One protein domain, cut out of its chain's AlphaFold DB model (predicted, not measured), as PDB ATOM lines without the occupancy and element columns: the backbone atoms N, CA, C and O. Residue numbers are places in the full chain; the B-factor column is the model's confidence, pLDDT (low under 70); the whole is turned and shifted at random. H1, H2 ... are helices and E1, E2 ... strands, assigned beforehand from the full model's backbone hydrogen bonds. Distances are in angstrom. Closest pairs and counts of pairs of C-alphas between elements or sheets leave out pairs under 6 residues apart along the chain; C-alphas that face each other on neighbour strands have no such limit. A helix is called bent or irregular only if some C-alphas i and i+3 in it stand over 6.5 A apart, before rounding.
ATOM      1  N   TYR A   4       8.865  73.080 167.149       94.50
ATOM      2  CA  TYR A   4       9.389  71.841 166.578       94.50
ATOM      3  C   TYR A   4      10.015  72.126 165.218       94.50
ATOM      4  O   TYR A   4       9.327  72.535 164.286       94.50
ATOM      5  N   ILE A   5      11.308  71.865 165.081       94.50
ATOM      6  CA  ILE A   5      12.008  71.949 163.800       94.50
ATOM      7  C   ILE A   5      12.225  70.521 163.315       94.50
ATOM      8  O   ILE A   5      13.021  69.787 163.887       94.50
ATOM      9  N   CYS A   6      11.489  70.100 162.293       93.31
ATOM     10  CA  CYS A   6      11.480  68.725 161.813       93.31
ATOM     11  C   CYS A   6      12.035  68.648 160.403       93.31
ATOM     12  O   CYS A   6      11.477  69.224 159.479       93.31
ATOM     13  N   THR A   7      13.106  67.891 160.220       91.38
ATOM     14  CA  THR A   7      13.539  67.496 158.875       91.38
ATOM     15  C   THR A   7      12.529  66.535 158.253       91.38
ATOM     16  O   THR A   7      12.024  65.643 158.938       91.38
ATOM     17  N   CYS A   8      12.235  66.725 156.972       91.75
ATOM     18  CA  CYS A   8      11.276  65.934 156.219       91.75
ATOM     19  C   CYS A   8      11.980  65.140 155.130       91.75
ATOM     20  O   CYS A   8      12.661  65.703 154.272       91.75
ATOM     21  N   GLY A   9      11.761  63.831 155.158       89.62
ATOM     22  CA  GLY A   9      12.006  62.967 154.024       89.62
ATOM     23  C   GLY A   9      10.733  62.737 153.213       89.62
ATOM     24  O   GLY A   9       9.713  63.411 153.344       89.62
ATOM     25  N   ILE A  10      10.799  61.702 152.388       92.38
ATOM     26  CA  ILE A  10       9.726  61.254 151.491       92.38
ATOM     27  C   ILE A  10       8.994  60.022 152.048       92.38
ATOM     28  O   ILE A  10       8.366  59.262 151.311       92.38
ATOM     29  N   SER A  11       9.090  59.781 153.363       93.12
ATOM     30  CA  SER A  11       8.508  58.592 154.006       93.12
ATOM     31  C   SER A  11       6.981  58.545 153.882       93.12
ATOM     32  O   SER A  11       6.397  57.467 153.806       93.12
ATOM     33  N   ILE A  12       6.342  59.716 153.791       95.06
ATOM     34  CA  ILE A  12       4.900  59.843 153.561       95.06
ATOM     35  C   ILE A  12       4.478  59.378 152.158       95.06
ATOM     36  O   ILE A  12       3.353  58.927 151.995       95.06
ATOM     37  N   ILE A  13       5.374  59.431 151.168       95.19
ATOM     38  CA  ILE A  13       5.121  58.947 149.802       95.19
ATOM     39  C   ILE A  13       5.503  57.463 149.713       95.19
ATOM     40  O   ILE A  13       4.690  56.613 149.370       95.19
ATOM     41  N   THR A  14       6.734  57.130 150.108       92.94
ATOM     42  CA  THR A  14       7.302  55.778 149.942       92.94
ATOM     43  C   THR A  14       6.566  54.687 150.718       92.94
ATOM     44  O   THR A  14       6.440  53.580 150.205       92.94
ATOM     45  N   LYS A  15       6.017  54.968 151.910       92.88
ATOM     46  CA  LYS A  15       5.212  53.984 152.665       92.88
ATOM     47  C   LYS A  15       3.943  53.525 151.945       92.88
ATOM     48  O   LYS A  15       3.396  52.489 152.301       92.88
ATOM     49  N   ARG A  16       3.480  54.310 150.976       92.69
ATOM     50  CA  ARG A  16       2.243  54.091 150.220       92.69
ATOM     51  C   ARG A  16       2.489  53.385 148.892       92.69
ATOM     52  O   ARG A  16       1.558  53.139 148.145       92.69
ATOM     53  N   ASN A  17       3.749  53.067 148.578       92.19
ATOM     54  CA  ASN A  17       4.155  52.516 147.280       92.19
ATOM     55  C   ASN A  17       3.700  53.374 146.081       92.19
ATOM     56  O   ASN A  17       3.506  52.855 144.984       92.19
ATOM     57  N   ILE A  18       3.548  54.686 146.283       93.88
ATOM     58  CA  ILE A  18       3.224  55.641 145.222       93.88
ATOM     59  C   ILE A  18       4.500  55.955 144.438       93.88
ATOM     60  O   ILE A  18       5.525  56.301 145.032       93.88
ATOM     61  N   ASP A  19       4.437  55.830 143.111       94.19
ATOM     62  CA  ASP A  19       5.549  56.158 142.219       94.19
ATOM     63  C   ASP A  19       5.734  57.678 142.113       94.19
ATOM     64  O   ASP A  19       4.813  58.424 141.784       94.19
ATOM     65  N   PHE A  20       6.953  58.134 142.387       95.75
ATOM     66  CA  PHE A  20       7.367  59.532 142.291       95.75
ATOM     67  C   PHE A  20       8.721  59.679 141.580       95.75
ATOM     68  O   PHE A  20       9.352  60.737 141.658       95.75
ATOM     69  N   GLU A  21       9.198  58.646 140.873       95.44
ATOM     70  CA  GLU A  21      10.546  58.631 140.284       95.44
ATOM     71  C   GLU A  21      10.767  59.788 139.296       95.44
ATOM     72  O   GLU A  21      11.862  60.341 139.226       95.44
ATOM     73  N   LYS A  22       9.710  60.243 138.609       95.38
ATOM     74  CA  LYS A  22       9.765  61.396 137.693       95.38
ATOM     75  C   LYS A  22      10.205  62.709 138.348       95.38
ATOM     76  O   LYS A  22      10.771  63.560 137.668       95.38
ATOM     77  N   ILE A  23       9.924  62.894 139.639       96.25
ATOM     78  CA  ILE A  23      10.214  64.137 140.374       96.25
ATOM     79  C   ILE A  23      11.345  63.978 141.397       96.25
ATOM     80  O   ILE A  23      11.759  64.950 142.036       96.25
ATOM     81  N   LYS A  24      11.858  62.756 141.560       94.81
ATOM     82  CA  LYS A  24      12.841  62.399 142.581       94.81
ATOM     83  C   LYS A  24      14.168  63.111 142.360       94.81
ATOM     84  O   LYS A  24      14.778  63.020 141.298       94.81
ATOM     85  N   GLY A  25      14.624  63.842 143.375       92.50
ATOM     86  CA  GLY A  25      15.863  64.615 143.317       92.50
ATOM     87  C   GLY A  25      15.873  65.770 142.304       92.50
ATOM     88  O   GLY A  25      16.894  66.452 142.186       92.50
ATOM     89  N   ILE A  26      14.767  66.034 141.596       95.44
ATOM     90  CA  ILE A  26      14.690  67.127 140.626       95.44
ATOM     91  C   ILE A  26      14.817  68.465 141.368       95.44
ATOM     92  O   ILE A  26      14.141  68.667 142.381       95.44
ATOM     93  N   PRO A  27      15.662  69.406 140.899       95.50
ATOM     94  CA  PRO A  27      15.802  70.715 141.522       95.50
ATOM     95  C   PRO A  27      14.468  71.448 141.638       95.50
ATOM     96  O   PRO A  27      13.699  71.512 140.680       95.50
ATOM     97  N   LEU A  28      14.240  72.086 142.787       96.31
ATOM     98  CA  LEU A  28      12.992  72.800 143.056       96.31
ATOM     99  C   LEU A  28      12.690  73.930 142.051       96.31
ATOM    100  O   LEU A  28      11.536  74.292 141.858       96.31
ATOM    101  N   THR A  29      13.699  74.459 141.352       97.12
ATOM    102  CA  THR A  29      13.507  75.445 140.271       97.12
ATOM    103  C   THR A  29      12.667  74.927 139.103       97.12
ATOM    104  O   THR A  29      12.206  75.730 138.300       97.12
ATOM    105  N   GLN A  30      12.464  73.613 138.991       97.69
ATOM    106  CA  GLN A  30      11.625  73.000 137.963       97.69
ATOM    107  C   GLN A  30      10.198  72.699 138.448       97.69
ATOM    108  O   GLN A  30       9.475  72.021 137.731       97.69
ATOM    109  N   TRP A  31       9.781  73.181 139.626       97.31
ATOM    110  CA  TRP A  31       8.462  72.884 140.207       97.31
ATOM    111  C   TRP A  31       7.308  73.046 139.206       97.31
ATOM    112  O   TRP A  31       6.591  72.087 138.949       97.31
ATOM    113  N   GLU A  32       7.203  74.214 138.565       97.38
ATOM    114  CA  GLU A  32       6.138  74.518 137.594       97.38
ATOM    115  C   GLU A  32       6.102  73.536 136.416       97.38
ATOM    116  O   GLU A  32       5.037  73.133 135.959       97.38
ATOM    117  N   LYS A  33       7.274  73.087 135.949       98.00
ATOM    118  CA  LYS A  33       7.381  72.135 134.835       98.00
ATOM    119  C   LYS A  33       6.766  70.774 135.178       98.00
ATOM    120  O   LYS A  33       6.256  70.110 134.283       98.00
ATOM    121  N   TYR A  34       6.833  70.361 136.442       98.00
ATOM    122  CA  TYR A  34       6.315  69.077 136.920       98.00
ATOM    123  C   TYR A  34       4.980  69.221 137.662       98.00
ATOM    124  O   TYR A  34       4.565  68.281 138.333       98.00
ATOM    125  N   GLY A  35       4.293  70.367 137.549       97.25
ATOM    126  CA  GLY A  35       3.067  70.653 138.303       97.25
ATOM    127  C   GLY A  35       2.018  69.541 138.208       97.25
ATOM    128  O   GLY A  35       1.464  69.133 139.221       97.25
ATOM    129  N   THR A  36       1.812  68.970 137.018       97.69
ATOM    130  CA  THR A  36       0.873  67.856 136.824       97.69
ATOM    131  C   THR A  36       1.300  66.584 137.562       97.69
ATOM    132  O   THR A  36       0.472  65.982 138.236       97.69
ATOM    133  N   ASP A  37       2.572  66.176 137.482       97.81
ATOM    134  CA  ASP A  37       3.055  64.995 138.215       97.81
ATOM    135  C   ASP A  37       2.984  65.226 139.738       97.81
ATOM    136  O   ASP A  37       2.625  64.318 140.485       97.81
ATOM    137  N   ILE A  38       3.276  66.449 140.198       98.25
ATOM    138  CA  ILE A  38       3.195  66.839 141.613       98.25
ATOM    139  C   ILE A  38       1.762  66.708 142.134       98.25
ATOM    140  O   ILE A  38       1.558  66.068 143.165       98.25
ATOM    141  N   GLU A  39       0.780  67.281 141.435       98.06
ATOM    142  CA  GLU A  39      -0.624  67.223 141.861       98.06
ATOM    143  C   GLU A  39      -1.167  65.789 141.836       98.06
ATOM    144  O   GLU A  39      -1.823  65.375 142.788       98.06
ATOM    145  N   LEU A  40      -0.809  64.980 140.832       97.88
ATOM    146  CA  LEU A  40      -1.208  63.568 140.782       97.88
ATOM    147  C   LEU A  40      -0.699  62.778 141.997       97.88
ATOM    148  O   LEU A  40      -1.467  62.065 142.645       97.88
ATOM    149  N   ILE A  41       0.585  62.923 142.341       98.00
ATOM    150  CA  ILE A  41       1.169  62.264 143.521       98.00
ATOM    151  C   ILE A  41       0.488  62.773 144.792       98.00
ATOM    152  O   ILE A  41       0.191  61.999 145.705       98.00
ATOM    153  N   LYS A  42       0.227  64.080 144.858       97.75
ATOM    154  CA  LYS A  42      -0.417  64.709 146.005       97.75
ATOM    155  C   LYS A  42      -1.817  64.152 146.246       97.75
ATOM    156  O   LYS A  42      -2.117  63.745 147.367       97.75
ATOM    157  N   GLU A  43      -2.647  64.087 145.211       97.25
ATOM    158  CA  GLU A  43      -4.000  63.532 145.279       97.25
ATOM    159  C   GLU A  43      -3.993  62.070 145.739       97.25
ATOM    160  O   GLU A  43      -4.744  61.712 146.649       97.25
ATOM    161  N   GLN A  44      -3.099  61.246 145.182       97.12
ATOM    162  CA  GLN A  44      -2.950  59.841 145.571       97.12
ATOM    163  C   GLN A  44      -2.578  59.696 147.052       97.12
ATOM    164  O   GLN A  44      -3.241  58.968 147.793       97.12
ATOM    165  N   VAL A  45      -1.563  60.435 147.516       96.88
ATOM    166  CA  VAL A  45      -1.127  60.374 148.920       96.88
ATOM    167  C   VAL A  45      -2.240  60.842 149.856       96.88
ATOM    168  O   VAL A  45      -2.502  60.193 150.871       96.88
ATOM    169  N   LEU A  46      -2.901  61.960 149.541       95.31
ATOM    170  CA  LEU A  46      -3.975  62.497 150.376       95.31
ATOM    171  C   LEU A  46      -5.180  61.557 150.431       95.31
ATOM    172  O   LEU A  46      -5.752  61.400 151.508       95.31
ATOM    173  N   SER A  47      -5.541  60.916 149.317       95.19
ATOM    174  CA  SER A  47      -6.618  59.921 149.275       95.19
ATOM    175  C   SER A  47      -6.342  58.756 150.229       95.19
ATOM    176  O   SER A  47      -7.201  58.409 151.036       95.19
ATOM    177  N   GLU A  48      -5.119  58.222 150.248       94.62
ATOM    178  CA  GLU A  48      -4.761  57.169 151.204       94.62
ATOM    179  C   GLU A  48      -4.730  57.661 152.657       94.62
ATOM    180  O   GLU A  48      -5.156  56.958 153.577       94.62
ATOM    181  N   LEU A  49      -4.245  58.884 152.887       93.38
ATOM    182  CA  LEU A  49      -4.176  59.486 154.221       93.38
ATOM    183  C   LEU A  49      -5.555  59.759 154.844       93.38
ATOM    184  O   LEU A  49      -5.652  59.855 156.073       93.38
ATOM    185  N   GLN A  50      -6.613  59.895 154.039       92.00
ATOM    186  CA  GLN A  50      -7.970  60.123 154.548       92.00
ATOM    187  C   GLN A  50      -8.430  58.991 155.471       92.00
ATOM    188  O   GLN A  50      -9.045  59.273 156.503       92.00
ATOM    189  N   ASN A  51      -8.047  57.751 155.158       89.88
ATOM    190  CA  ASN A  51      -8.462  56.555 155.891       89.88
ATOM    191  C   ASN A  51      -7.731  56.360 157.231       89.88
ATOM    192  O   ASN A  51      -8.152  55.536 158.036       89.88
ATOM    193  N   ILE A  52      -6.671  57.131 157.506       92.88
ATOM    194  CA  ILE A  52      -5.905  57.019 158.754       92.88
ATOM    195  C   ILE A  52      -6.708  57.549 159.943       92.88
ATOM    196  O   ILE A  52      -7.042  58.741 160.015       92.88
ATOM    197  N   SER A  53      -6.910  56.688 160.934       92.88
ATOM    198  CA  SER A  53      -7.522  56.994 162.222       92.88
ATOM    199  C   SER A  53      -6.459  57.062 163.320       92.88
ATOM    200  O   SER A  53      -5.785  56.087 163.634       92.88
ATOM    201  N   LEU A  54      -6.280  58.243 163.915       92.12
ATOM    202  CA  LEU A  54      -5.329  58.435 165.012       92.12
ATOM    203  C   LEU A  54      -6.009  58.204 166.372       92.12
ATOM    204  O   LEU A  54      -7.131  58.678 166.559       92.12
ATOM    205  N   PRO A  55      -5.319  57.582 167.352       92.12
ATOM    206  CA  PRO A  55      -3.906  57.172 167.325       92.12
ATOM    207  C   PRO A  55      -3.621  55.768 166.752       92.12
ATOM    208  O   PRO A  55      -2.454  55.383 166.707       92.12
ATOM    209  N   GLN A  56      -4.638  55.005 166.345       93.94
ATOM    210  CA  GLN A  56      -4.534  53.586 165.966       93.94
ATOM    211  C   GLN A  56      -3.554  53.362 164.803       93.94
ATOM    212  O   GLN A  56      -2.629  52.559 164.917       93.94
ATOM    213  N   ASP A  57      -3.678  54.172 163.755       94.75
ATOM    214  CA  ASP A  57      -2.949  54.025 162.489       94.75
ATOM    215  C   ASP A  57      -1.695  54.918 162.440       94.75
ATOM    216  O   ASP A  57      -1.185  55.298 161.383       94.75
ATOM    217  N   LEU A  58      -1.164  55.310 163.607       93.31
ATOM    218  CA  LEU A  58      -0.013  56.216 163.702       93.31
ATOM    219  C   LEU A  58       1.209  55.689 162.934       93.31
ATOM    220  O   LEU A  58       1.985  56.469 162.372       93.31
ATOM    221  N   ASN A  59       1.397  54.368 162.912       92.69
ATOM    222  CA  ASN A  59       2.512  53.731 162.216       92.69
ATOM    223  C   ASN A  59       2.413  53.847 160.686       92.69
ATOM    224  O   ASN A  59       3.461  53.832 160.029       92.69
ATOM    225  N   ASP A  60       1.217  54.090 160.152       93.19
ATOM    226  CA  ASP A  60       0.920  54.124 158.714       93.19
ATOM    227  C   ASP A  60       0.988  55.543 158.122       93.19
ATOM    228  O   ASP A  60       0.815  55.759 156.924       93.19
ATOM    229  N   THR A  61       1.311  56.541 158.952       93.56
ATOM    230  CA  THR A  61       1.494  57.942 158.534       93.56
ATOM    231  C   THR A  61       2.844  58.167 157.825       93.56
ATOM    232  O   THR A  61       3.079  57.696 156.712       93.56
ATOM    233  N   SER A  62       3.763  58.883 158.471       94.12
ATOM    234  CA  SER A  62       5.145  59.130 158.065       94.12
ATOM    235  C   SER A  62       6.034  59.079 159.313       94.12
ATOM    236  O   SER A  62       5.539  59.087 160.445       94.12
ATOM    237  N   ALA A  63       7.350  58.982 159.140       91.62
ATOM    238  CA  ALA A  63       8.272  58.989 160.275       91.62
ATOM    239  C   ALA A  63       8.203  60.321 161.054       91.62
ATOM    240  O   ALA A  63       8.236  60.333 162.285       91.62
ATOM    241  N   GLU A  64       8.021  61.424 160.330       93.94
ATOM    242  CA  GLU A  64       7.879  62.786 160.842       93.94
ATOM    243  C   GLU A  64       6.602  62.949 161.669       93.94
ATOM    244  O   GLU A  64       6.677  63.357 162.829       93.94
ATOM    245  N   ILE A  65       5.440  62.569 161.119       95.12
ATOM    246  CA  ILE A  65       4.139  62.660 161.804       95.12
ATOM    247  C   ILE A  65       4.152  61.824 163.085       95.12
ATOM    248  O   ILE A  65       3.806  62.317 164.162       95.12
ATOM    249  N   LYS A  66       4.613  60.571 162.985       94.50
ATOM    250  CA  LYS A  66       4.749  59.671 164.134       94.50
ATOM    251  C   LYS A  66       5.623  60.279 165.226       94.50
ATOM    252  O   LYS A  66       5.265  60.212 166.401       94.50
ATOM    253  N   SER A  67       6.763  60.849 164.848       93.38
ATOM    254  CA  SER A  67       7.703  61.456 165.788       93.38
ATOM    255  C   SER A  67       7.109  62.704 166.454       93.38
ATOM    256  O   SER A  67       7.110  62.790 167.680       93.38
ATOM    257  N   LEU A  68       6.499  63.614 165.686       94.88
ATOM    258  CA  LEU A  68       5.840  64.821 166.210       94.88
ATOM    259  C   LEU A  68       4.742  64.499 167.232       94.88
ATOM    260  O   LEU A  68       4.709  65.093 168.308       94.88
ATOM    261  N   ILE A  69       3.885  63.520 166.935       94.75
ATOM    262  CA  ILE A  69       2.829  63.084 167.859       94.75
ATOM    263  C   ILE A  69       3.434  62.472 169.128       94.75
ATOM    264  O   ILE A  69       3.005  62.802 170.232       94.75
ATOM    265  N   LYS A  70       4.468  61.630 169.001       92.62
ATOM    266  CA  LYS A  70       5.148  61.019 170.157       92.62
ATOM    267  C   LYS A  70       5.859  62.028 171.057       92.62
ATOM    268  O   LYS A  70       5.952  61.786 172.255       92.62
ATOM    269  N   MET A  71       6.340  63.141 170.505       91.00
ATOM    270  CA  MET A  71       6.934  64.232 171.285       91.00
ATOM    271  C   MET A  71       5.887  65.113 171.985       91.00
ATOM    272  O   MET A  71       6.253  65.993 172.756       91.00
ATOM    273  N   GLY A  72       4.592  64.875 171.751       92.62
ATOM    274  CA  GLY A  72       3.514  65.612 172.403       92.62
ATOM    275  C   GLY A  72       3.219  66.967 171.764       92.62
ATOM    276  O   GLY A  72       2.887  67.905 172.489       92.62
ATOM    277  N   LEU A  73       3.337  67.074 170.431       94.62
ATOM    278  CA  LEU A  73       2.905  68.247 169.664       94.62
ATOM    279  C   LEU A  73       1.483  68.681 170.062       94.62
ATOM    280  O   LEU A  73       0.558  67.866 170.055       94.62
ATOM    281  N   LYS A  74       1.303  69.972 170.364       94.69
ATOM    282  CA  LYS A  74       0.001  70.573 170.686       94.69
ATOM    283  C   LYS A  74      -0.447  71.551 169.590       94.69
ATOM    284  O   LYS A  74       0.401  72.170 168.952       94.69
ATOM    285  N   PRO A  75      -1.760  71.815 169.436       94.56
ATOM    286  CA  PRO A  75      -2.271  72.711 168.388       94.56
ATOM    287  C   PRO A  75      -1.699  74.141 168.381       94.56
ATOM    288  O   PRO A  75      -1.626  74.769 167.322       94.56
ATOM    289  N   ASN A  76      -1.287  74.645 169.550       94.69
ATOM    290  CA  ASN A  76      -0.728  75.991 169.735       94.69
ATOM    291  C   ASN A  76       0.809  76.038 169.681       94.69
ATOM    292  O   ASN A  76       1.381  77.113 169.850       94.69
ATOM    293  N   ASP A  77       1.481  74.901 169.495       95.69
ATOM    294  CA  ASP A  77       2.922  74.878 169.238       95.69
ATOM    295  C   ASP A  77       3.222  75.391 167.826       95.69
ATOM    296  O   ASP A  77       2.308  75.640 167.044       95.69
ATOM    297  N   LYS A  78       4.506  75.563 167.501       96.56
ATOM    298  CA  LYS A  78       4.969  75.905 166.152       96.56
ATOM    299  C   LYS A  78       5.685  74.716 165.526       96.56
ATOM    300  O   LYS A  78       6.398  73.992 166.215       96.56
ATOM    301  N   VAL A  79       5.539  74.542 164.218       97.31
ATOM    302  CA  VAL A  79       6.223  73.501 163.446       97.31
ATOM    303  C   VAL A  79       6.918  74.118 162.239       97.31
ATOM    304  O   VAL A  79       6.327  74.864 161.460       97.31
ATOM    305  N   ILE A  80       8.186  73.776 162.057       97.44
ATOM    306  CA  ILE A  80       8.980  74.133 160.889       97.44
ATOM    307  C   ILE A  80       9.430  72.838 160.236       97.44
ATOM    308  O   ILE A  80      10.252  72.111 160.788       97.44
ATOM    309  N   LEU A  81       8.892  72.557 159.058       97.00
ATOM    310  CA  LEU A  81       9.261  71.402 158.258       97.00
ATOM    311  C   LEU A  81      10.424  71.776 157.337       97.00
ATOM    312  O   LEU A  81      10.258  72.574 156.419       97.00
ATOM    313  N   ILE A  82      11.605  71.223 157.584       95.62
ATOM    314  CA  ILE A  82      12.794  71.436 156.761       95.62
ATOM    315  C   ILE A  82      12.823  70.404 155.641       95.62
ATOM    316  O   ILE A  82      12.890  69.208 155.911       95.62
ATOM    317  N   SER A  83      12.852  70.855 154.391       94.44
ATOM    318  CA  SER A  83      13.013  69.992 153.219       94.44
ATOM    319  C   SER A  83      14.312  70.277 152.468       94.44
ATOM    320  O   SER A  83      14.927  71.344 152.585       94.44
ATOM    321  N   THR A  84      14.740  69.311 151.658       93.12
ATOM    322  CA  THR A  84      15.763  69.541 150.637       93.12
ATOM    323  C   THR A  84      15.239  70.490 149.563       93.12
ATOM    324  O   THR A  84      14.041  70.572 149.302       93.12
ATOM    325  N   TYR A  85      16.150  71.184 148.880       94.44
ATOM    326  CA  TYR A  85      15.814  72.017 147.720       94.44
ATOM    327  C   TYR A  85      15.565  71.173 146.450       94.44
ATOM    328  O   TYR A  85      16.233  71.336 145.426       94.44
ATOM    329  N   THR A  86      14.630  70.229 146.541       95.38
ATOM    330  CA  THR A  86      14.173  69.337 145.465       95.38
ATOM    331  C   THR A  86      12.648  69.247 145.470       95.38
ATOM    332  O   THR A  86      12.014  69.547 146.484       95.38
ATOM    333  N   ILE A  87      12.056  68.868 144.336       97.56
ATOM    334  CA  ILE A  87      10.598  68.767 144.189       97.56
ATOM    335  C   ILE A  87      10.026  67.735 145.170       97.56
ATOM    336  O   ILE A  87       9.152  68.071 145.964       97.56
ATOM    337  N   ASP A  88      10.563  66.516 145.174       95.69
ATOM    338  CA  ASP A  88      10.162  65.430 146.077       95.69
ATOM    339  C   ASP A  88      10.303  65.793 147.565       95.69
ATOM    340  O   ASP A  88       9.404  65.528 148.363       95.69
ATOM    341  N   GLY A  89      11.397  66.462 147.939       95.12
ATOM    342  CA  GLY A  89      11.634  66.915 149.308       95.12
ATOM    343  C   GLY A  89      10.600  67.940 149.770       95.12
ATOM    344  O   GLY A  89      10.049  67.820 150.868       95.12
ATOM    345  N   LYS A  90      10.305  68.946 148.936       97.12
ATOM    346  CA  LYS A  90       9.267  69.938 149.244       97.12
ATOM    347  C   LYS A  90       7.877  69.298 149.269       97.12
ATOM    348  O   LYS A  90       7.141  69.542 150.221       97.12
ATOM    349  N   LEU A  91       7.543  68.446 148.299       97.88
ATOM    350  CA  LEU A  91       6.258  67.747 148.251       97.88
ATOM    351  C   LEU A  91       6.032  66.886 149.502       97.88
ATOM    352  O   LEU A  91       4.967  66.953 150.111       97.88
ATOM    353  N   GLY A  92       7.049  66.144 149.956       96.69
ATOM    354  CA  GLY A  92       6.975  65.380 151.205       96.69
ATOM    355  C   GLY A  92       6.637  66.257 152.418       96.69
ATOM    356  O   GLY A  92       5.760  65.910 153.212       96.69
ATOM    357  N   ALA A  93       7.265  67.430 152.535       97.44
ATOM    358  CA  ALA A  93       6.955  68.389 153.595       97.44
ATOM    359  C   ALA A  93       5.544  68.997 153.460       97.44
ATOM    360  O   ALA A  93       4.862  69.183 154.468       97.44
ATOM    361  N   GLU A  94       5.081  69.281 152.239       98.38
ATOM    362  CA  GLU A  94       3.719  69.773 151.991       98.38
ATOM    363  C   GLU A  94       2.660  68.757 152.415       98.38
ATOM    364  O   GLU A  94       1.722  69.123 153.124       98.38
ATOM    365  N   LEU A  95       2.861  67.483 152.088       98.19
ATOM    366  CA  LEU A  95       1.965  66.393 152.468       98.19
ATOM    367  C   LEU A  95       1.906  66.197 153.990       98.19
ATOM    368  O   LEU A  95       0.822  66.044 154.555       98.19
ATOM    369  N   VAL A  96       3.052  66.268 154.681       97.69
ATOM    370  CA  VAL A  96       3.087  66.234 156.155       97.69
ATOM    371  C   VAL A  96       2.308  67.417 156.733       97.69
ATOM    372  O   VAL A  96       1.475  67.229 157.622       97.69
ATOM    373  N   ARG A  97       2.535  68.633 156.219       98.25
ATOM    374  CA  ARG A  97       1.817  69.839 156.660       98.25
ATOM    375  C   ARG A  97       0.307  69.685 156.490       98.25
ATOM    376  O   ARG A  97      -0.443  69.977 157.419       98.25
ATOM    377  N   GLU A  98      -0.138  69.239 155.322       97.88
ATOM    378  CA  GLU A  98      -1.559  69.081 155.005       97.88
ATOM    379  C   GLU A  98      -2.230  68.014 155.870       97.88
ATOM    380  O   GLU A  98      -3.334  68.232 156.375       97.88
ATOM    381  N   PHE A  99      -1.539  66.907 156.145       97.50
ATOM    382  CA  PHE A  99      -2.031  65.904 157.082       97.50
ATOM    383  C   PHE A  99      -2.203  66.471 158.500       97.50
ATOM    384  O   PHE A  99      -3.270  66.331 159.100       97.50
ATOM    385  N   LEU A 100      -1.184  67.153 159.035       97.25
ATOM    386  CA  LEU A 100      -1.232  67.719 160.388       97.25
ATOM    387  C   LEU A 100      -2.355  68.759 160.537       97.25
ATOM    388  O   LEU A 100      -3.046  68.777 161.558       97.25
ATOM    389  N   ILE A 101      -2.563  69.595 159.515       97.12
ATOM    390  CA  ILE A 101      -3.650  70.582 159.491       97.12
ATOM    391  C   ILE A 101      -5.014  69.888 159.394       97.12
ATOM    392  O   ILE A 101      -5.914  70.213 160.167       97.12
ATOM    393  N   SER A 102      -5.185  68.927 158.478       95.62
ATOM    394  CA  SER A 102      -6.481  68.263 158.257       95.62
ATOM    395  C   SER A 102      -6.947  67.465 159.479       95.62
ATOM    396  O   SER A 102      -8.136  67.456 159.796       95.62
ATOM    397  N   LYS A 103      -6.011  66.878 160.235       95.56
ATOM    398  CA  LYS A 103      -6.283  66.196 161.510       95.56
ATOM    399  C   LYS A 103      -6.346  67.145 162.717       95.56
ATOM    400  O   LYS A 103      -6.466  66.674 163.844       95.56
ATOM    401  N   LYS A 104      -6.289  68.470 162.506       95.56
ATOM    402  CA  LYS A 104      -6.330  69.517 163.550       95.56
ATOM    403  C   LYS A 104      -5.239  69.370 164.624       95.56
ATOM    404  O   LYS A 104      -5.418  69.812 165.756       95.56
ATOM    405  N   LEU A 105      -4.103  68.767 164.270       96.31
ATOM    406  CA  LEU A 105      -2.962  68.581 165.173       96.31
ATOM    407  C   LEU A 105      -2.150  69.869 165.344       96.31
ATOM    408  O   LEU A 105      -1.471  70.045 166.352       96.31
ATOM    409  N   ILE A 106      -2.227  70.768 164.361       97.31
ATOM    410  CA  ILE A 106      -1.550  72.064 164.352       97.31
ATOM    411  C   ILE A 106      -2.424  73.099 163.639       97.31
ATOM    412  O   ILE A 106      -3.093  72.787 162.649       97.31
ATOM    413  N   ALA A 107      -2.424  74.344 164.115       96.50
ATOM    414  CA  ALA A 107      -3.079  75.432 163.394       96.50
ATOM    415  C   ALA A 107      -2.318  75.757 162.094       96.50
ATOM    416  O   ALA A 107      -1.090  75.802 162.084       96.50
ATOM    417  N   LYS A 108      -3.039  76.064 161.004       96.19
ATOM    418  CA  LYS A 108      -2.436  76.410 159.698       96.19
ATOM    419  C   LYS A 108      -1.398  77.539 159.792       96.19
ATOM    420  O   LYS A 108      -0.384  77.477 159.111       96.19
ATOM    421  N   GLY A 109      -1.634  78.542 160.641       96.62
ATOM    422  CA  GLY A 109      -0.704  79.661 160.854       96.62
ATOM    423  C   GLY A 109       0.548  79.310 161.667       96.62
ATOM    424  O   GLY A 109       1.487  80.096 161.700       96.62
ATOM    425  N   ASN A 110       0.577  78.134 162.295       97.50
ATOM    426  CA  ASN A 110       1.662  77.699 163.170       97.50
ATOM    427  C   ASN A 110       2.600  76.682 162.511       97.50
ATOM    428  O   ASN A 110       3.517  76.187 163.163       97.50
ATOM    429  N   ILE A 111       2.388  76.353 161.237       98.31
ATOM    430  CA  ILE A 111       3.222  75.409 160.499       98.31
ATOM    431  C   ILE A 111       3.745  76.030 159.208       98.31
ATOM    432  O   ILE A 111       2.986  76.564 158.402       98.31
ATOM    433  N   GLN A 112       5.054  75.933 158.994       97.69
ATOM    434  CA  GLN A 112       5.719  76.430 157.792       97.69
ATOM    435  C   GLN A 112       6.698  75.403 157.233       97.69
ATOM    436  O   GLN A 112       7.133  74.491 157.936       97.69
ATOM    437  N   ILE A 113       7.048  75.572 155.961       98.00
ATOM    438  CA  ILE A 113       8.058  74.766 155.277       98.00
ATOM    439  C   ILE A 113       9.269  75.653 155.022       98.00
ATOM    440  O   ILE A 113       9.121  76.824 154.668       98.00
ATOM    441  N   LYS A 114      10.458  75.095 155.230       97.31
ATOM    442  CA  LYS A 114      11.725  75.735 154.923       97.31
ATOM    443  C   LYS A 114      12.579  74.825 154.053       97.31
ATOM    444  O   LYS A 114      13.116  73.827 154.522       97.31
ATOM    445  N   GLU A 115      12.787  75.223 152.809       96.06
ATOM    446  CA  GLU A 115      13.703  74.539 151.907       96.06
ATOM    447  C   GLU A 115      15.148  74.975 152.183       96.06
ATOM    448  O   GLU A 115      15.461  76.171 152.272       96.06
ATOM    449  N   ILE A 116      16.048  73.997 152.288       94.31
ATOM    450  CA  ILE A 116      17.480  74.211 152.499       94.31
ATOM    451  C   ILE A 116      18.258  73.656 151.303       94.31
ATOM    452  O   ILE A 116      18.183  72.472 150.955       94.31
ATOM    453  N   LYS A 117      19.025  74.534 150.650       93.50
ATOM    454  CA  LYS A 117      19.906  74.165 149.537       93.50
ATOM    455  C   LYS A 117      21.078  73.331 150.037       93.50
ATOM    456  O   LYS A 117      21.662  73.642 151.072       93.50
ATOM    457  N   GLY A 118      21.405  72.285 149.282       89.56
ATOM    458  CA  GLY A 118      22.527  71.395 149.563       89.56
ATOM    459  C   GLY A 118      22.271  70.366 150.662       89.56
ATOM    460  O   GLY A 118      23.189  69.639 151.010       89.56
ATOM    461  N   LEU A 119      21.051  70.269 151.203       87.56
ATOM    462  CA  LEU A 119      20.724  69.310 152.266       87.56
ATOM    463  C   LEU A 119      20.581  67.855 151.763       87.56
ATOM    464  O   LEU A 119      20.399  66.940 152.560       87.56
ATOM    465  N   GLN A 120      20.647  67.620 150.448       80.12
ATOM    466  CA  GLN A 120      20.529  66.288 149.857       80.12
ATOM    467  C   GLN A 120      21.687  65.384 150.304       80.12
ATOM    468  O   GLN A 120      22.840  65.603 149.946       80.12
ATOM    469  N   ALA A 121      21.380  64.334 151.062       66.94
ATOM    470  CA  ALA A 121      22.407  63.473 151.643       66.94
ATOM    471  C   ALA A 121      23.050  62.477 150.666       66.94
ATOM    472  O   ALA A 121      24.089  61.899 150.977       66.94
ATOM    473  N   ASN A 122      22.451  62.273 149.489       75.12
ATOM    474  CA  ASN A 122      23.061  61.482 148.419       75.12
ATOM    475  C   ASN A 122      24.265  62.195 147.774       75.12
ATOM    476  O   ASN A 122      25.053  61.544 147.095       75.12
ATOM    477  N   ASP A 123      24.441  63.496 148.024       80.50
ATOM    478  CA  ASP A 123      25.614  64.272 147.630       80.50
ATOM    479  C   ASP A 123      26.350  64.775 148.880       80.50
ATOM    480  O   ASP A 123      26.196  65.914 149.329       80.50
ATOM    481  N   GLY A 124      27.174  63.898 149.462       80.94
ATOM    482  CA  GLY A 124      27.910  64.195 150.693       80.94
ATOM    483  C   GLY A 124      28.842  65.410 150.584       80.94
ATOM    484  O   GLY A 124      29.026  66.130 151.564       80.94
ATOM    485  N   LYS A 125      29.388  65.695 149.390       85.31
ATOM    486  CA  LYS A 125      30.226  66.884 149.162       85.31
ATOM    487  C   LYS A 125      29.390  68.155 149.222       85.31
ATOM    488  O   LYS A 125      29.790  69.116 149.879       85.31
ATOM    489  N   LYS A 126      28.232  68.168 148.562       86.06
ATOM    490  CA  LYS A 126      27.311  69.306 148.606       86.06
ATOM    491  C   LYS A 126      26.746  69.520 150.007       86.06
ATOM    492  O   LYS A 126      26.708  70.656 150.478       86.06
ATOM    493  N   PHE A 127      26.413  68.442 150.712       87.12
ATOM    494  CA  PHE A 127      26.008  68.509 152.111       87.12
ATOM    495  C   PHE A 127      27.081  69.158 152.995       87.12
ATOM    496  O   PHE A 127      26.783  70.116 153.708       87.12
ATOM    497  N   ALA A 128      28.333  68.700 152.909       84.94
ATOM    498  CA  ALA A 128      29.428  69.225 153.724       84.94
ATOM    499  C   ALA A 128      29.792  70.683 153.385       84.94
ATOM    500  O   ALA A 128      30.067  71.486 154.277       84.94
ATOM    501  N   ASN A 129      29.781  71.048 152.100       88.62
ATOM    502  CA  ASN A 129      30.248  72.362 151.655       88.62
ATOM    503  C   ASN A 129      29.176  73.460 151.716       88.62
ATOM    504  O   ASN A 129      29.528  74.626 151.928       88.62
ATOM    505  N   GLU A 130      27.903  73.093 151.544       91.50
ATOM    506  CA  GLU A 130      26.759  74.006 151.419       91.50
ATOM    507  C   GLU A 130      25.635  73.656 152.411       91.50
ATOM    508  O   GLU A 130      25.223  74.508 153.201       91.50
ATOM    509  N   GLY A 131      25.161  72.406 152.401       90.81
ATOM    510  CA  GLY A 131      23.962  71.977 153.131       90.81
ATOM    511  C   GLY A 131      24.002  72.247 154.631       90.81
ATOM    512  O   GLY A 131      23.102  72.894 155.168       90.81
ATOM    513  N   ILE A 132      25.061  71.791 155.304       89.44
ATOM    514  CA  ILE A 132      25.200  71.946 156.755       89.44
ATOM    515  C   ILE A 132      25.320  73.415 157.164       89.44
ATOM    516  O   ILE A 132      24.710  73.827 158.148       89.44
ATOM    517  N   LYS A 133      26.031  74.234 156.381       91.62
ATOM    518  CA  LYS A 133      26.169  75.674 156.647       91.62
ATOM    519  C   LYS A 133      24.813  76.363 156.552       91.62
ATOM    520  O   LYS A 133      24.427  77.069 157.475       91.62
ATOM    521  N   ASN A 134      24.056  76.088 155.489       94.75
ATOM    522  CA  ASN A 134      22.717  76.646 155.309       94.75
ATOM    523  C   ASN A 134      21.745  76.201 156.412       94.75
ATOM    524  O   ASN A 134      20.930  77.007 156.867       94.75
ATOM    525  N   LEU A 135      21.832  74.942 156.856       92.38
ATOM    526  CA  LEU A 135      21.033  74.435 157.971       92.38
ATOM    527  C   LEU A 135      21.390  75.151 159.280       92.38
ATOM    528  O   LEU A 135      20.498  75.667 159.946       92.38
ATOM    529  N   LEU A 136      22.674  75.238 159.633       91.81
ATOM    530  CA  LEU A 136      23.124  75.909 160.857       91.81
ATOM    531  C   LEU A 136      22.761  77.402 160.859       91.81
ATOM    532  O   LEU A 136      22.208  77.894 161.840       91.81
ATOM    533  N   SER A 137      22.971  78.108 159.743       93.62
ATOM    534  CA  SER A 137      22.555  79.511 159.587       93.62
ATOM    535  C   SER A 137      21.041  79.711 159.694       93.62
ATOM    536  O   SER A 137      20.579  80.811 159.999       93.62
ATOM    537  N   PHE A 138      20.243  78.679 159.420       94.31
ATOM    538  CA  PHE A 138      18.809  78.712 159.676       94.31
ATOM    539  C   PHE A 138      18.494  78.471 161.156       94.31
ATOM    540  O   PHE A 138      17.733  79.241 161.738       94.31
ATOM    541  N   LEU A 139      19.093  77.443 161.763       91.56
ATOM    542  CA  LEU A 139      18.835  77.050 163.149       91.56
ATOM    543  C   LEU A 139      19.235  78.129 164.161       91.56
ATOM    544  O   LEU A 139      18.506  78.337 165.124       91.56
ATOM    545  N   ILE A 140      20.326  78.865 163.916       92.44
ATOM    546  CA  ILE A 140      20.800  79.926 164.824       92.44
ATOM    547  C   ILE A 140      19.765  81.040 165.042       92.44
ATOM    548  O   ILE A 140      19.764  81.702 166.070       92.44
ATOM    549  N   LYS A 141      18.811  81.210 164.115       92.12
ATOM    550  CA  LYS A 141      17.714  82.183 164.248       92.12
ATOM    551  C   LYS A 141      16.755  81.864 165.399       92.12
ATOM    552  O   LYS A 141      15.963  82.722 165.765       92.12
ATOM    553  N   TYR A 142      16.817  80.644 165.928       88.38
ATOM    554  CA  TYR A 142      15.948  80.136 166.986       88.38
ATOM    555  C   TYR A 142      16.707  79.884 168.297       88.38
ATOM    556  O   TYR A 142      16.183  79.206 169.175       88.38
ATOM    557  N   GLU A 143      17.930  80.408 168.449       84.12
ATOM    558  CA  GLU A 143      18.801  80.129 169.604       84.12
ATOM    559  C   GLU A 143      18.196  80.522 170.967       84.12
ATOM    560  O   GLU A 143      18.520  79.910 171.980       84.12
ATOM    561  N   TYR A 144      17.277  81.495 170.992       83.00
ATOM    562  CA  TYR A 144      16.581  81.947 172.204       83.00
ATOM    563  C   TYR A 144      15.159  81.378 172.351       83.00
ATOM    564  O   TYR A 144      14.430  81.764 173.266       83.00
ATOM    565  N   GLU A 145      14.725  80.493 171.448       85.31
ATOM    566  CA  GLU A 145      13.412  79.848 171.522       85.31
ATOM    567  C   GLU A 145      13.489  78.479 172.215       85.31
ATOM    568  O   GLU A 145      14.504  77.786 172.185       85.31
ATOM    569  N   ASN A 146      12.371  78.037 172.796       87.19
ATOM    570  CA  ASN A 146      12.232  76.659 173.262       87.19
ATOM    571  C   ASN A 146      12.049  75.716 172.060       87.19
ATOM    572  O   ASN A 146      10.919  75.508 171.597       87.19
ATOM    573  N   ILE A 147      13.161  75.187 171.543       89.75
ATOM    574  CA  ILE A 147      13.186  74.358 170.336       89.75
ATOM    575  C   ILE A 147      13.289  72.860 170.626       89.75
ATOM    576  O   ILE A 147      14.028  72.416 171.502       89.75
ATOM    577  N   VAL A 148      12.604  72.065 169.806       87.75
ATOM    578  CA  VAL A 148      12.824  70.620 169.690       87.75
ATOM    579  C   VAL A 148      13.253  70.327 168.259       87.75
ATOM    580  O   VAL A 148      12.464  70.472 167.323       87.75
ATOM    581  N   LEU A 149      14.512  69.923 168.080       86.06
ATOM    582  CA  LEU A 149      15.041  69.526 166.778       86.06
ATOM    583  C   LEU A 149      14.763  68.038 166.529       86.06
ATOM    584  O   LEU A 149      15.302  67.162 167.200       86.06
ATOM    585  N   ASN A 150      13.936  67.758 165.527       81.94
ATOM    586  CA  ASN A 150      13.556  66.422 165.103       81.94
ATOM    587  C   ASN A 150      14.271  66.025 163.802       81.94
ATOM    588  O   ASN A 150      13.892  66.426 162.696       81.94
ATOM    589  N   VAL A 151      15.290  65.178 163.944       78.69
ATOM    590  CA  VAL A 151      16.122  64.669 162.838       78.69
ATOM    591  C   VAL A 151      15.634  63.329 162.263       78.69
ATOM    592  O   VAL A 151      16.359  62.681 161.514       78.69
TER     593      VAL A 151
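AT A GLANCE: This is residues 4 to 151 of the 164 residues of the protein "Cas_APE2256 domain-containing protein" of Thermodesulfobacteria bacterium (UniProt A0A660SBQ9). A twisted sheet of four parallel strands forms the core, with H3 and H4 over one face and H5 over the other. The long, kinked H2 packs on H4, away from the sheet, and the short H1 packs on H4 too. The printed part has 148 residues, with five named helices and four named strands in the order E1 H1 H2 H3 E2 H4 E3 H5 E4; the sheet runs E3 E2 E1 E4. The class is mixed, helices and strands; the whole is compact, with a radius of gyration of the C-alphas of 15.1 A and spans of 42 by 40 by 24 A.

IN THESE COORDINATES: Find C-alpha 4 at (9.389, 71.841, 166.578), where E1, residues 4 to 7, begins. H1 is residues 11 to 14. H2, residues 28 to 50, starts at (12.992, 72.800, 143.056) and spans 27.1 A; it is irregular, C-alphas 33 and 36 being 8.0 A apart, with a kink of 85 degrees near residue 35. H3 is residues 63 to 70, E2 78 to 84 (19.9 A), H4 87 to 102 (22.1 A) and E3 111 to 116. H5, residues 124 to 142, spans 25.7 A and is irregular, C-alphas 129 and 132 being 7.2 A apart. E4, residues 147 to 150, ends at C-alpha 150, (13.556, 66.422, 165.103).

HOW THE PARTS SIT: Begin at E1 and E2, parallel at 15 degrees, with N 6 and O 80 2.8 A apart. E3 is parallel to E2 at 27 degrees, with N 114 and O 81 at 2.8 A; E4 is parallel to E1 at 26 degrees, with N 5 and O 148 at 2.9 A. E1, H1 H2 H3, E2 and E2, H4, E3 are strand-helix-strand units, parallel neighbour strands with helices between, the second with a right-handed crossover. E3, H5, E4 is a split unit, E2 and E1 lying between its strands, also right-handed. H4 is over E3 and E2 at a height over the sheet of 9.3 A; H3 is on the same face, H5 on the opposite face. H4 is the hub: its closest C-alphas are Ile 87 to Leu 28 of H2, 4.8 A, and Gly 92 to Ile 12 of H1, 6.4 A; it only just touches H3, with 3 pairs of C-alphas within 8 A, Val 96 and Ile 65 closest at 6.8 A. Every O i to N i+4 pair is within hydrogen-bond range in H3 and H4, 15 of 19 in H2 and 11 of 15 in H5; H1 is too short for one.

THE WHOLE: Ser 53 and Asn 129 have the C-alphas farthest apart, 42.1 A. The printed part has no cut. The links H1 to H2 and H2 to H3 are long; Ala 121 alone has a pLDDT under 70.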